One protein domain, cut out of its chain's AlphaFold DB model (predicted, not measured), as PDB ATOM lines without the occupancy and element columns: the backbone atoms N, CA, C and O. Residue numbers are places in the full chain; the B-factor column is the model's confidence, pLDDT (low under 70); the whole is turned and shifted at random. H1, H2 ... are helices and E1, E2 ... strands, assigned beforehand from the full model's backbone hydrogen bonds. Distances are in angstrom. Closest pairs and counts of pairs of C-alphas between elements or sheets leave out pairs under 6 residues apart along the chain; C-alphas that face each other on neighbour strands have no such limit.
ATOM      1  N   PRO A   2     -28.880 -12.012  18.862       70.00
ATOM      2  CA  PRO A   2     -28.257 -11.960  17.536       70.00
ATOM      3  C   PRO A   2     -28.225 -10.516  17.003       70.00
ATOM      4  O   PRO A   2     -29.240  -9.825  17.024       70.00
ATOM      5  N   LEU A   3     -27.051 -10.074  16.550       70.88
ATOM      6  CA  LEU A   3     -26.801  -8.764  15.934       70.88
ATOM      7  C   LEU A   3     -26.612  -8.943  14.417       70.88
ATOM      8  O   LEU A   3     -26.149 -10.010  14.007       70.88
ATOM      9  N   PRO A   4     -26.903  -7.925  13.584       72.44
ATOM     10  CA  PRO A   4     -27.451  -6.617  13.942       72.44
ATOM     11  C   PRO A   4     -28.963  -6.672  14.211       72.44
ATOM     12  O   PRO A   4     -29.699  -7.365  13.512       72.44
ATOM     13  N   MET A   5     -29.436  -5.932  15.219       77.62
ATOM     14  CA  MET A   5     -30.867  -5.852  15.551       77.62
ATOM     15  C   MET A   5     -31.465  -4.512  15.118       77.62
ATOM     16  O   MET A   5     -30.884  -3.458  15.374       77.62
ATOM     17  N   GLU A   6     -32.633  -4.542  14.481       80.19
ATOM     18  CA  GLU A   6     -33.355  -3.331  14.086       80.19
ATOM     19  C   GLU A   6     -34.000  -2.658  15.312       80.19
ATOM     20  O   GLU A   6     -34.705  -3.294  16.096       80.19
ATOM     21  N   LEU A   7     -33.789  -1.349  15.468       73.12
ATOM     22  CA  LEU A   7     -34.349  -0.546  16.562       73.12
ATOM     23  C   LEU A   7     -35.766  -0.023  16.261       73.12
ATOM     24  O   LEU A   7     -36.312   0.778  17.024       73.12
ATOM     25  N   ALA A   8     -36.401  -0.488  15.181       76.50
ATOM     26  CA  ALA A   8     -37.777  -0.129  14.838       76.50
ATOM     27  C   ALA A   8     -38.753  -0.410  15.989       76.50
ATOM     28  O   ALA A   8     -39.647   0.392  16.247       76.50
ATOM     29  N   VAL A   9     -38.529  -1.501  16.733       73.94
ATOM     30  CA  VAL A   9     -39.368  -1.923  17.868       73.94
ATOM     31  C   VAL A   9     -39.384  -0.894  19.000       73.94
ATOM     32  O   VAL A   9     -40.386  -0.773  19.698       73.94
ATOM     33  N   ILE A  10     -38.308  -0.124  19.165       76.38
ATOM     34  CA  ILE A  10     -38.246   0.946  20.167       76.38
ATOM     35  C   ILE A  10     -38.534   2.326  19.570       76.38
ATOM     36  O   ILE A  10     -38.369   3.335  20.239       76.38
ATOM     37  N   GLY A  11     -39.006   2.393  18.325       67.81
ATOM     38  CA  GLY A  11     -39.363   3.651  17.683       67.81
ATOM     39  C   GLY A  11     -38.204   4.338  16.972       67.81
ATOM     40  O   GLY A  11     -38.303   5.534  16.735       67.81
ATOM     41  N   MET A  12     -37.149   3.607  16.590       71.81
ATOM     42  CA  MET A  12     -36.081   4.081  15.694       71.81
ATOM     43  C   MET A  12     -36.013   3.240  14.400       71.81
ATOM     44  O   MET A  12     -35.050   2.494  14.191       71.81
ATOM     45  N   PRO A  13     -37.037   3.301  13.528       73.88
ATOM     46  CA  PRO A  13     -37.042   2.555  12.270       73.88
ATOM     47  C   PRO A  13     -35.877   2.984  11.367       73.88
ATOM     48  O   PRO A  13     -35.576   4.172  11.250       73.88
ATOM     49  N   GLY A  14     -35.203   2.012  10.745       73.69
ATOM     50  CA  GLY A  14     -34.011   2.243   9.918       73.69
ATOM     51  C   GLY A  14     -32.684   2.358  10.685       73.69
ATOM     52  O   GLY A  14     -31.629   2.391  10.053       73.69
ATOM     53  N   CYS A  15     -32.699   2.375  12.023       70.94
ATOM     54  CA  CYS A  15     -31.489   2.254  12.839       70.94
ATOM     55  C   CYS A  15     -31.246   0.793  13.246       70.94
ATOM     56  O   CYS A  15     -32.188   0.054  13.534       70.94
ATOM     57  N   TYR A  16     -29.973   0.399  13.349       75.62
ATOM     58  CA  TYR A  16     -29.561  -0.940  13.780       75.62
ATOM     59  C   TYR A  16     -28.555  -0.861  14.926       75.62
ATOM     60  O   TYR A  16     -27.625  -0.058  14.864       75.62
ATOM     61  N   VAL A  17     -28.708  -1.704  15.948       73.88
ATOM     62  CA  VAL A  17     -27.650  -1.955  16.936       73.88
ATOM     63  C   VAL A  17     -26.754  -3.065  16.412       73.88
ATOM     64  O   VAL A  17     -27.219  -4.186  16.196       73.88
ATOM     65  N   ASN A  18     -25.469  -2.752  16.253       70.69
ATOM     66  CA  ASN A  18     -24.455  -3.701  15.783       70.69
ATOM     67  C   ASN A  18     -23.609  -4.296  16.917       70.69
ATOM     68  O   ASN A  18     -22.841  -5.224  16.687       70.69
ATOM     69  N   GLN A  19     -23.756  -3.789  18.142       69.00
ATOM     70  CA  GLN A  19     -23.023  -4.256  19.318       69.00
ATOM     71  C   GLN A  19     -23.957  -4.823  20.388       69.00
ATOM     72  O   GLN A  19     -24.999  -4.246  20.692       69.00
ATOM     73  N   SER A  20     -23.573  -5.939  21.007       66.12
ATOM     74  CA  SER A  20     -24.333  -6.472  22.136       66.12
ATOM     75  C   SER A  20     -24.056  -5.588  23.343       66.12
ATOM     76  O   SER A  20     -22.910  -5.492  23.774       66.12
ATOM     77  N   GLN A  21     -25.088  -4.984  23.934       58.72
ATOM     78  CA  GLN A  21     -24.964  -4.309  25.235       58.72
ATOM     79  C   GLN A  21     -24.892  -5.303  26.411       58.72
ATOM     80  O   GLN A  21     -25.170  -4.938  27.549       58.72
ATOM     81  N   ASP A  22     -24.501  -6.558  26.161       55.56
ATOM     82  CA  ASP A  22     -24.310  -7.568  27.210       55.56
ATOM     83  C   ASP A  22     -23.257  -7.116  28.243       55.56
ATOM     84  O   ASP A  22     -23.288  -7.547  29.394       55.56
ATOM     85  N   ILE A  23     -22.348  -6.210  27.855       50.88
ATOM     86  CA  ILE A  23     -21.409  -5.550  28.765       50.88
ATOM     87  C   ILE A  23     -21.985  -4.192  29.176       50.88
ATOM     88  O   ILE A  23     -21.801  -3.168  28.512       50.88
ATOM     89  N   PRO A  44      -6.612  -7.522  26.091       83.06
ATOM     90  CA  PRO A  44      -5.836  -8.620  26.657       83.06
ATOM     91  C   PRO A  44      -5.177  -9.454  25.556       83.06
ATOM     92  O   PRO A  44      -5.786  -9.709  24.521       83.06
ATOM     93  N   ASN A  45      -3.960  -9.949  25.787       83.06
ATOM     94  CA  ASN A  45      -3.308 -10.866  24.850       83.06
ATOM     95  C   ASN A  45      -3.894 -12.285  24.977       83.06
ATOM     96  O   ASN A  45      -3.269 -13.190  25.532       83.06
ATOM     97  N   LEU A  46      -5.133 -12.456  24.519       86.31
ATOM     98  CA  LEU A  46      -5.859 -13.722  24.509       86.31
ATOM     99  C   LEU A  46      -6.138 -14.128  23.065       86.31
ATOM    100  O   LEU A  46      -6.725 -13.364  22.302       86.31
ATOM    101  N   VAL A  47      -5.781 -15.363  22.706       83.94
ATOM    102  CA  VAL A  47      -5.993 -15.898  21.348       83.94
ATOM    103  C   VAL A  47      -7.477 -15.880  20.957       83.94
ATOM    104  O   VAL A  47      -7.811 -15.699  19.793       83.94
ATOM    105  N   SER A  48      -8.375 -15.986  21.937       83.31
ATOM    106  CA  SER A  48      -9.826 -15.913  21.742       83.31
ATOM    107  C   SER A  48     -10.336 -14.560  21.235       83.31
ATOM    108  O   SER A  48     -11.494 -14.476  20.845       83.31
ATOM    109  N   LEU A  49      -9.518 -13.503  21.288       82.62
ATOM    110  CA  LEU A  49      -9.876 -12.171  20.794       82.62
ATOM    111  C   LEU A  49      -9.417 -11.937  19.348       82.62
ATOM    112  O   LEU A  49      -9.773 -10.912  18.775       82.62
ATOM    113  N   PHE A  50      -8.654 -12.855  18.742       86.19
ATOM    114  CA  PHE A  50      -8.274 -12.735  17.334       86.19
ATOM    115  C   PHE A  50      -9.494 -12.825  16.422       86.19
ATOM    116  O   PHE A  50     -10.370 -13.666  16.622       86.19
ATOM    117  N   ASN A  51      -9.504 -11.986  15.385       85.50
ATOM    118  CA  ASN A  51     -10.592 -11.881  14.416       85.50
ATOM    119  C   ASN A  51     -11.937 -11.449  15.040       85.50
ATOM    120  O   ASN A  51     -12.999 -11.628  14.445       85.50
ATOM    121  N   LEU A  52     -11.906 -10.889  16.257       83.44
ATOM    122  CA  LEU A  52     -13.085 -10.314  16.890       83.44
ATOM    123  C   LEU A  52     -13.395  -8.959  16.253       83.44
ATOM    124  O   LEU A  52     -12.536  -8.073  16.227       83.44
ATOM    125  N   HIS A  53     -14.636  -8.797  15.800       82.06
ATOM    126  CA  HIS A  53     -15.158  -7.517  15.343       82.06
ATOM    127  C   HIS A  53     -15.554  -6.636  16.530       82.06
ATOM    128  O   HIS A  53     -16.312  -7.043  17.414       82.06
ATOM    129  N   VAL A  54     -15.053  -5.409  16.526       77.88
ATOM    130  CA  VAL A  54     -15.350  -4.354  17.486       77.88
ATOM    131  C   VAL A  54     -16.008  -3.216  16.726       77.88
ATOM    132  O   VAL A  54     -15.393  -2.573  15.879       77.88
ATOM    133  N   TYR A  55     -17.264  -2.947  17.062       77.75
ATOM    134  CA  TYR A  55     -18.040  -1.883  16.443       77.75
ATOM    135  C   TYR A  55     -18.072  -0.652  17.346       77.75
ATOM    136  O   TYR A  55     -18.335  -0.761  18.543       77.75
ATOM    137  N   MET A  56     -17.865   0.529  16.765       76.44
ATOM    138  CA  MET A  56     -18.146   1.801  17.425       76.44
ATOM    139  C   MET A  56     -19.415   2.410  16.835       76.44
ATOM    140  O   MET A  56     -19.481   2.741  15.647       76.44
ATOM    141  N   GLN A  57     -20.412   2.591  17.699       76.69
ATOM    142  CA  GLN A  57     -21.703   3.160  17.344       76.69
ATOM    143  C   GLN A  57     -21.952   4.426  18.163       76.69
ATOM    144  O   GLN A  57     -21.927   4.402  19.392       76.69
ATOM    145  N   ALA A  58     -22.186   5.536  17.471       76.00
ATOM    146  CA  ALA A  58     -22.577   6.800  18.073       76.00
ATOM    147  C   ALA A  58     -24.100   6.868  18.205       76.00
ATOM    148  O   ALA A  58     -24.829   6.380  17.340       76.00
ATOM    149  N   VAL A  59     -24.574   7.523  19.262       77.31
ATOM    150  CA  VAL A  59     -25.980   7.895  19.440       77.31
ATOM    151  C   VAL A  59     -26.038   9.410  19.578       77.31
ATOM    152  O   VAL A  59     -25.253   9.990  20.327       77.31
ATOM    153  N   ALA A  60     -26.946  10.049  18.850       77.25
ATOM    154  CA  ALA A  60     -27.175  11.484  18.917       77.25
ATOM    155  C   ALA A  60     -28.649  11.774  19.201       77.25
ATOM    156  O   ALA A  60     -29.537  11.083  18.703       77.25
ATOM    157  N   TYR A  61     -28.892  12.815  19.993       80.00
ATOM    158  CA  TYR A  61     -30.233  13.335  20.227       80.00
ATOM    159  C   TYR A  61     -30.710  14.121  19.002       80.00
ATOM    160  O   TYR A  61     -30.042  15.052  18.552       80.00
ATOM    161  N   ALA A  62     -31.847  13.707  18.449       79.62
ATOM    162  CA  ALA A  62     -32.444  14.202  17.216       79.62
ATOM    163  C   ALA A  62     -33.971  14.338  17.400       79.62
ATOM    164  O   ALA A  62     -34.733  13.445  17.009       79.62
ATOM    165  N   PRO A  63     -34.430  15.446  18.008       82.75
ATOM    166  CA  PRO A  63     -35.842  15.655  18.304       82.75
ATOM    167  C   PRO A  63     -36.685  15.706  17.026       82.75
ATOM    168  O   PRO A  63     -36.297  16.320  16.030       82.75
ATOM    169  N   GLY A  64     -37.846  15.047  17.056       81.69
ATOM    170  CA  GLY A  64     -38.789  14.986  15.933       81.69
ATOM    171  C   GLY A  64     -38.421  14.025  14.794       81.69
ATOM    172  O   GLY A  64     -39.202  13.897  13.855       81.69
ATOM    173  N   TYR A  65     -37.275  13.333  14.857       77.94
ATOM    174  CA  TYR A  65     -36.877  12.382  13.811       77.94
ATOM    175  C   TYR A  65     -37.581  11.025  13.945       77.94
ATOM    176  O   TYR A  65     -37.931  10.399  12.947       77.94
ATOM    177  N   ASN A  66     -37.797  10.562  15.177       77.44
ATOM    178  CA  ASN A  66     -38.538   9.340  15.477       77.44
ATOM    179  C   ASN A  66     -39.100   9.376  16.912       77.44
ATOM    180  O   ASN A  66     -38.834  10.323  17.653       77.44
ATOM    181  N   GLY A  67     -39.889   8.368  17.302       75.62
ATOM    182  CA  GLY A  67     -40.595   8.349  18.594       75.62
ATOM    183  C   GLY A  67     -39.683   8.311  19.826       75.62
ATOM    184  O   GLY A  67     -40.153   8.577  20.928       75.62
ATOM    185  N   LEU A  68     -38.398   8.002  19.637       73.44
ATOM    186  CA  LEU A  68     -37.377   8.016  20.682       73.44
ATOM    187  C   LEU A  68     -36.534   9.294  20.696       73.44
ATOM    188  O   LEU A  68     -35.720   9.453  21.598       73.44
ATOM    189  N   GLU A  69     -36.691  10.179  19.708       77.94
ATOM    190  CA  GLU A  69     -35.896  11.407  19.553       77.94
ATOM    191  C   GLU A  69     -34.375  11.162  19.530       77.94
ATOM    192  O   GLU A  69     -33.574  12.039  19.853       77.94
ATOM    193  N   LEU A  70     -33.953   9.961  19.131       78.50
ATOM    194  CA  LEU A  70     -32.555   9.542  19.057       78.50
ATOM    195  C   LEU A  70     -32.252   9.002  17.662       78.50
ATOM    196  O   LEU A  70     -33.098   8.381  17.028       78.50
ATOM    197  N   ILE A  71     -31.024   9.175  17.194       77.94
ATOM    198  CA  ILE A  71     -30.494   8.518  15.994       77.94
ATOM    199  C   ILE A  71     -29.191   7.810  16.343       77.94
ATOM    200  O   ILE A  71     -28.445   8.267  17.208       77.94
ATOM    201  N   THR A  72     -28.897   6.702  15.663       77.50
ATOM    202  CA  THR A  72     -27.605   6.019  15.811       77.50
ATOM    203  C   THR A  72     -26.815   6.044  14.511       77.50
ATOM    204  O   THR A  72     -27.408   5.895  13.445       77.50
ATOM    205  N   SER A  73     -25.490   6.130  14.599       73.75
ATOM    206  CA  SER A  73     -24.577   5.983  13.465       73.75
ATOM    207  C   SER A  73     -23.518   4.928  13.767       73.75
ATOM    208  O   SER A  73     -22.867   4.981  14.809       73.75
ATOM    209  N   ASN A  74     -23.330   3.981  12.849       68.19
ATOM    210  CA  ASN A  74     -22.273   2.975  12.915       68.19
ATOM    211  C   ASN A  74     -21.059   3.504  12.153       68.19
ATOM    212  O   ASN A  74     -21.008   3.408  10.930       68.19
ATOM    213  N   GLY A  75     -20.123   4.130  12.866       66.69
ATOM    214  CA  GLY A  75     -19.005   4.823  12.230       66.69
ATOM    215  C   GLY A  75     -17.801   3.930  11.947       66.69
ATOM    216  O   GLY A  75     -17.033   4.233  11.038       66.69
ATOM    217  N   ILE A  76     -17.598   2.871  12.738       75.25
ATOM    218  CA  ILE A  76     -16.341   2.116  12.709       75.25
ATOM    219  C   ILE A  76     -16.590   0.629  12.986       75.25
ATOM    220  O   ILE A  76     -17.252   0.284  13.963       75.25
ATOM    221  N   ASP A  77     -16.024  -0.226  12.134       81.75
ATOM    222  CA  ASP A  77     -15.820  -1.662  12.347       81.75
ATOM    223  C   ASP A  77     -14.306  -1.899  12.413       81.75
ATOM    224  O   ASP A  77     -13.571  -1.487  11.512       81.75
ATOM    225  N   LEU A  78     -13.833  -2.493  13.505       79.19
ATOM    226  CA  LEU A  78     -12.435  -2.853  13.707       79.19
ATOM    227  C   LEU A  78     -12.319  -4.354  13.929       79.19
ATOM    228  O   LEU A  78     -13.086  -4.931  14.687       79.19
ATOM    229  N   ILE A  79     -11.287  -4.967  13.361       86.19
ATOM    230  CA  ILE A  79     -10.955  -6.367  13.621       86.19
ATOM    231  C   ILE A  79      -9.710  -6.410  14.506       86.19
ATOM    232  O   ILE A  79      -8.688  -5.793  14.188       86.19
ATOM    233  N   ILE A  80      -9.785  -7.126  15.630       85.06
ATOM    234  CA  ILE A  80      -8.629  -7.339  16.506       85.06
ATOM    235  C   ILE A  80      -7.706  -8.381  15.871       85.06
ATOM    236  O   ILE A  80      -7.972  -9.584  15.912       85.06
ATOM    237  N   GLY A  81      -6.588  -7.897  15.328       76.19
ATOM    238  CA  GLY A  81      -5.601  -8.723  14.641       76.19
ATOM    239  C   GLY A  81      -6.091  -9.188  13.268       76.19
ATOM    240  O   GLY A  81      -7.246  -9.550  13.085       76.19
ATOM    241  N   ASN A  82      -5.195  -9.181  12.289       64.62
ATOM    242  CA  ASN A  82      -5.423  -9.750  10.965       64.62
ATOM    243  C   ASN A  82      -4.190 -10.595  10.628       64.62
ATOM    244  O   ASN A  82      -3.075 -10.153  10.915       64.62
ATOM    245  N   TYR A  83      -4.395 -11.811  10.128       54.75
ATOM    246  CA  TYR A  83      -3.318 -12.721   9.737       54.75
ATOM    247  C   TYR A  83      -2.955 -12.546   8.262       54.75
ATOM    248  O   TYR A  83      -3.875 -12.392   7.430       54.75
TER     249      TYR A  83
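Overview. This is residues 2 to 23 and 44 to 83 of the 83 residues of an uncharacterized protein of Planctomycetes bacterium (UniProt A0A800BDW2). A long, twisted hairpin of two strands, E1 and E2, makes the length of this model, and residues 2 to 23 fold back on themselves alongside part of it, with the short helix H1 at their turn. The printed part has 62 residues, in the order H1, E1, E2; the two-stranded sheet is antiparallel and the class mostly strand, though only 25 residues are in named elements. It is loose, with a radius of gyration of the C-alphas of 14.5 A, and spans 45 by 20 by 18 A.

Along the chain. Find C-alpha 52 at (-13.085, -10.314, 16.890); from there E1, residues 52 to 61, runs 29.4 A. E2, residues 70 to 80, also runs 29.4 A, to C-alpha 80 at (-8.629, -7.339, 16.506). H1 is residues 7 to 10.

Arrangement. E1 and E2 form a hairpin, antiparallel at 161 degrees; look for N 54 and O 78, 2.7 A apart, within hydrogen-bond range. H1 and E2 are apart. H1 is too short for an O i to N i+4 pair; its one O i to N i+3 pair is within range. Residues 5 to 6 pair antiparallel with residues 16 to 17.

Size, cuts and confidence. The C-alphas of Gly 64 and Tyr 83, the two farthest apart, are 45.4 A apart. Residues 24 to 43 are not printed; C-alphas 23 and 44 are 16.0 A apart across the cut. The link E1 to E2 is short. Look for pLDDT under 70 at residues 11, 19 to 23, 74 to 75 and 82 to 83.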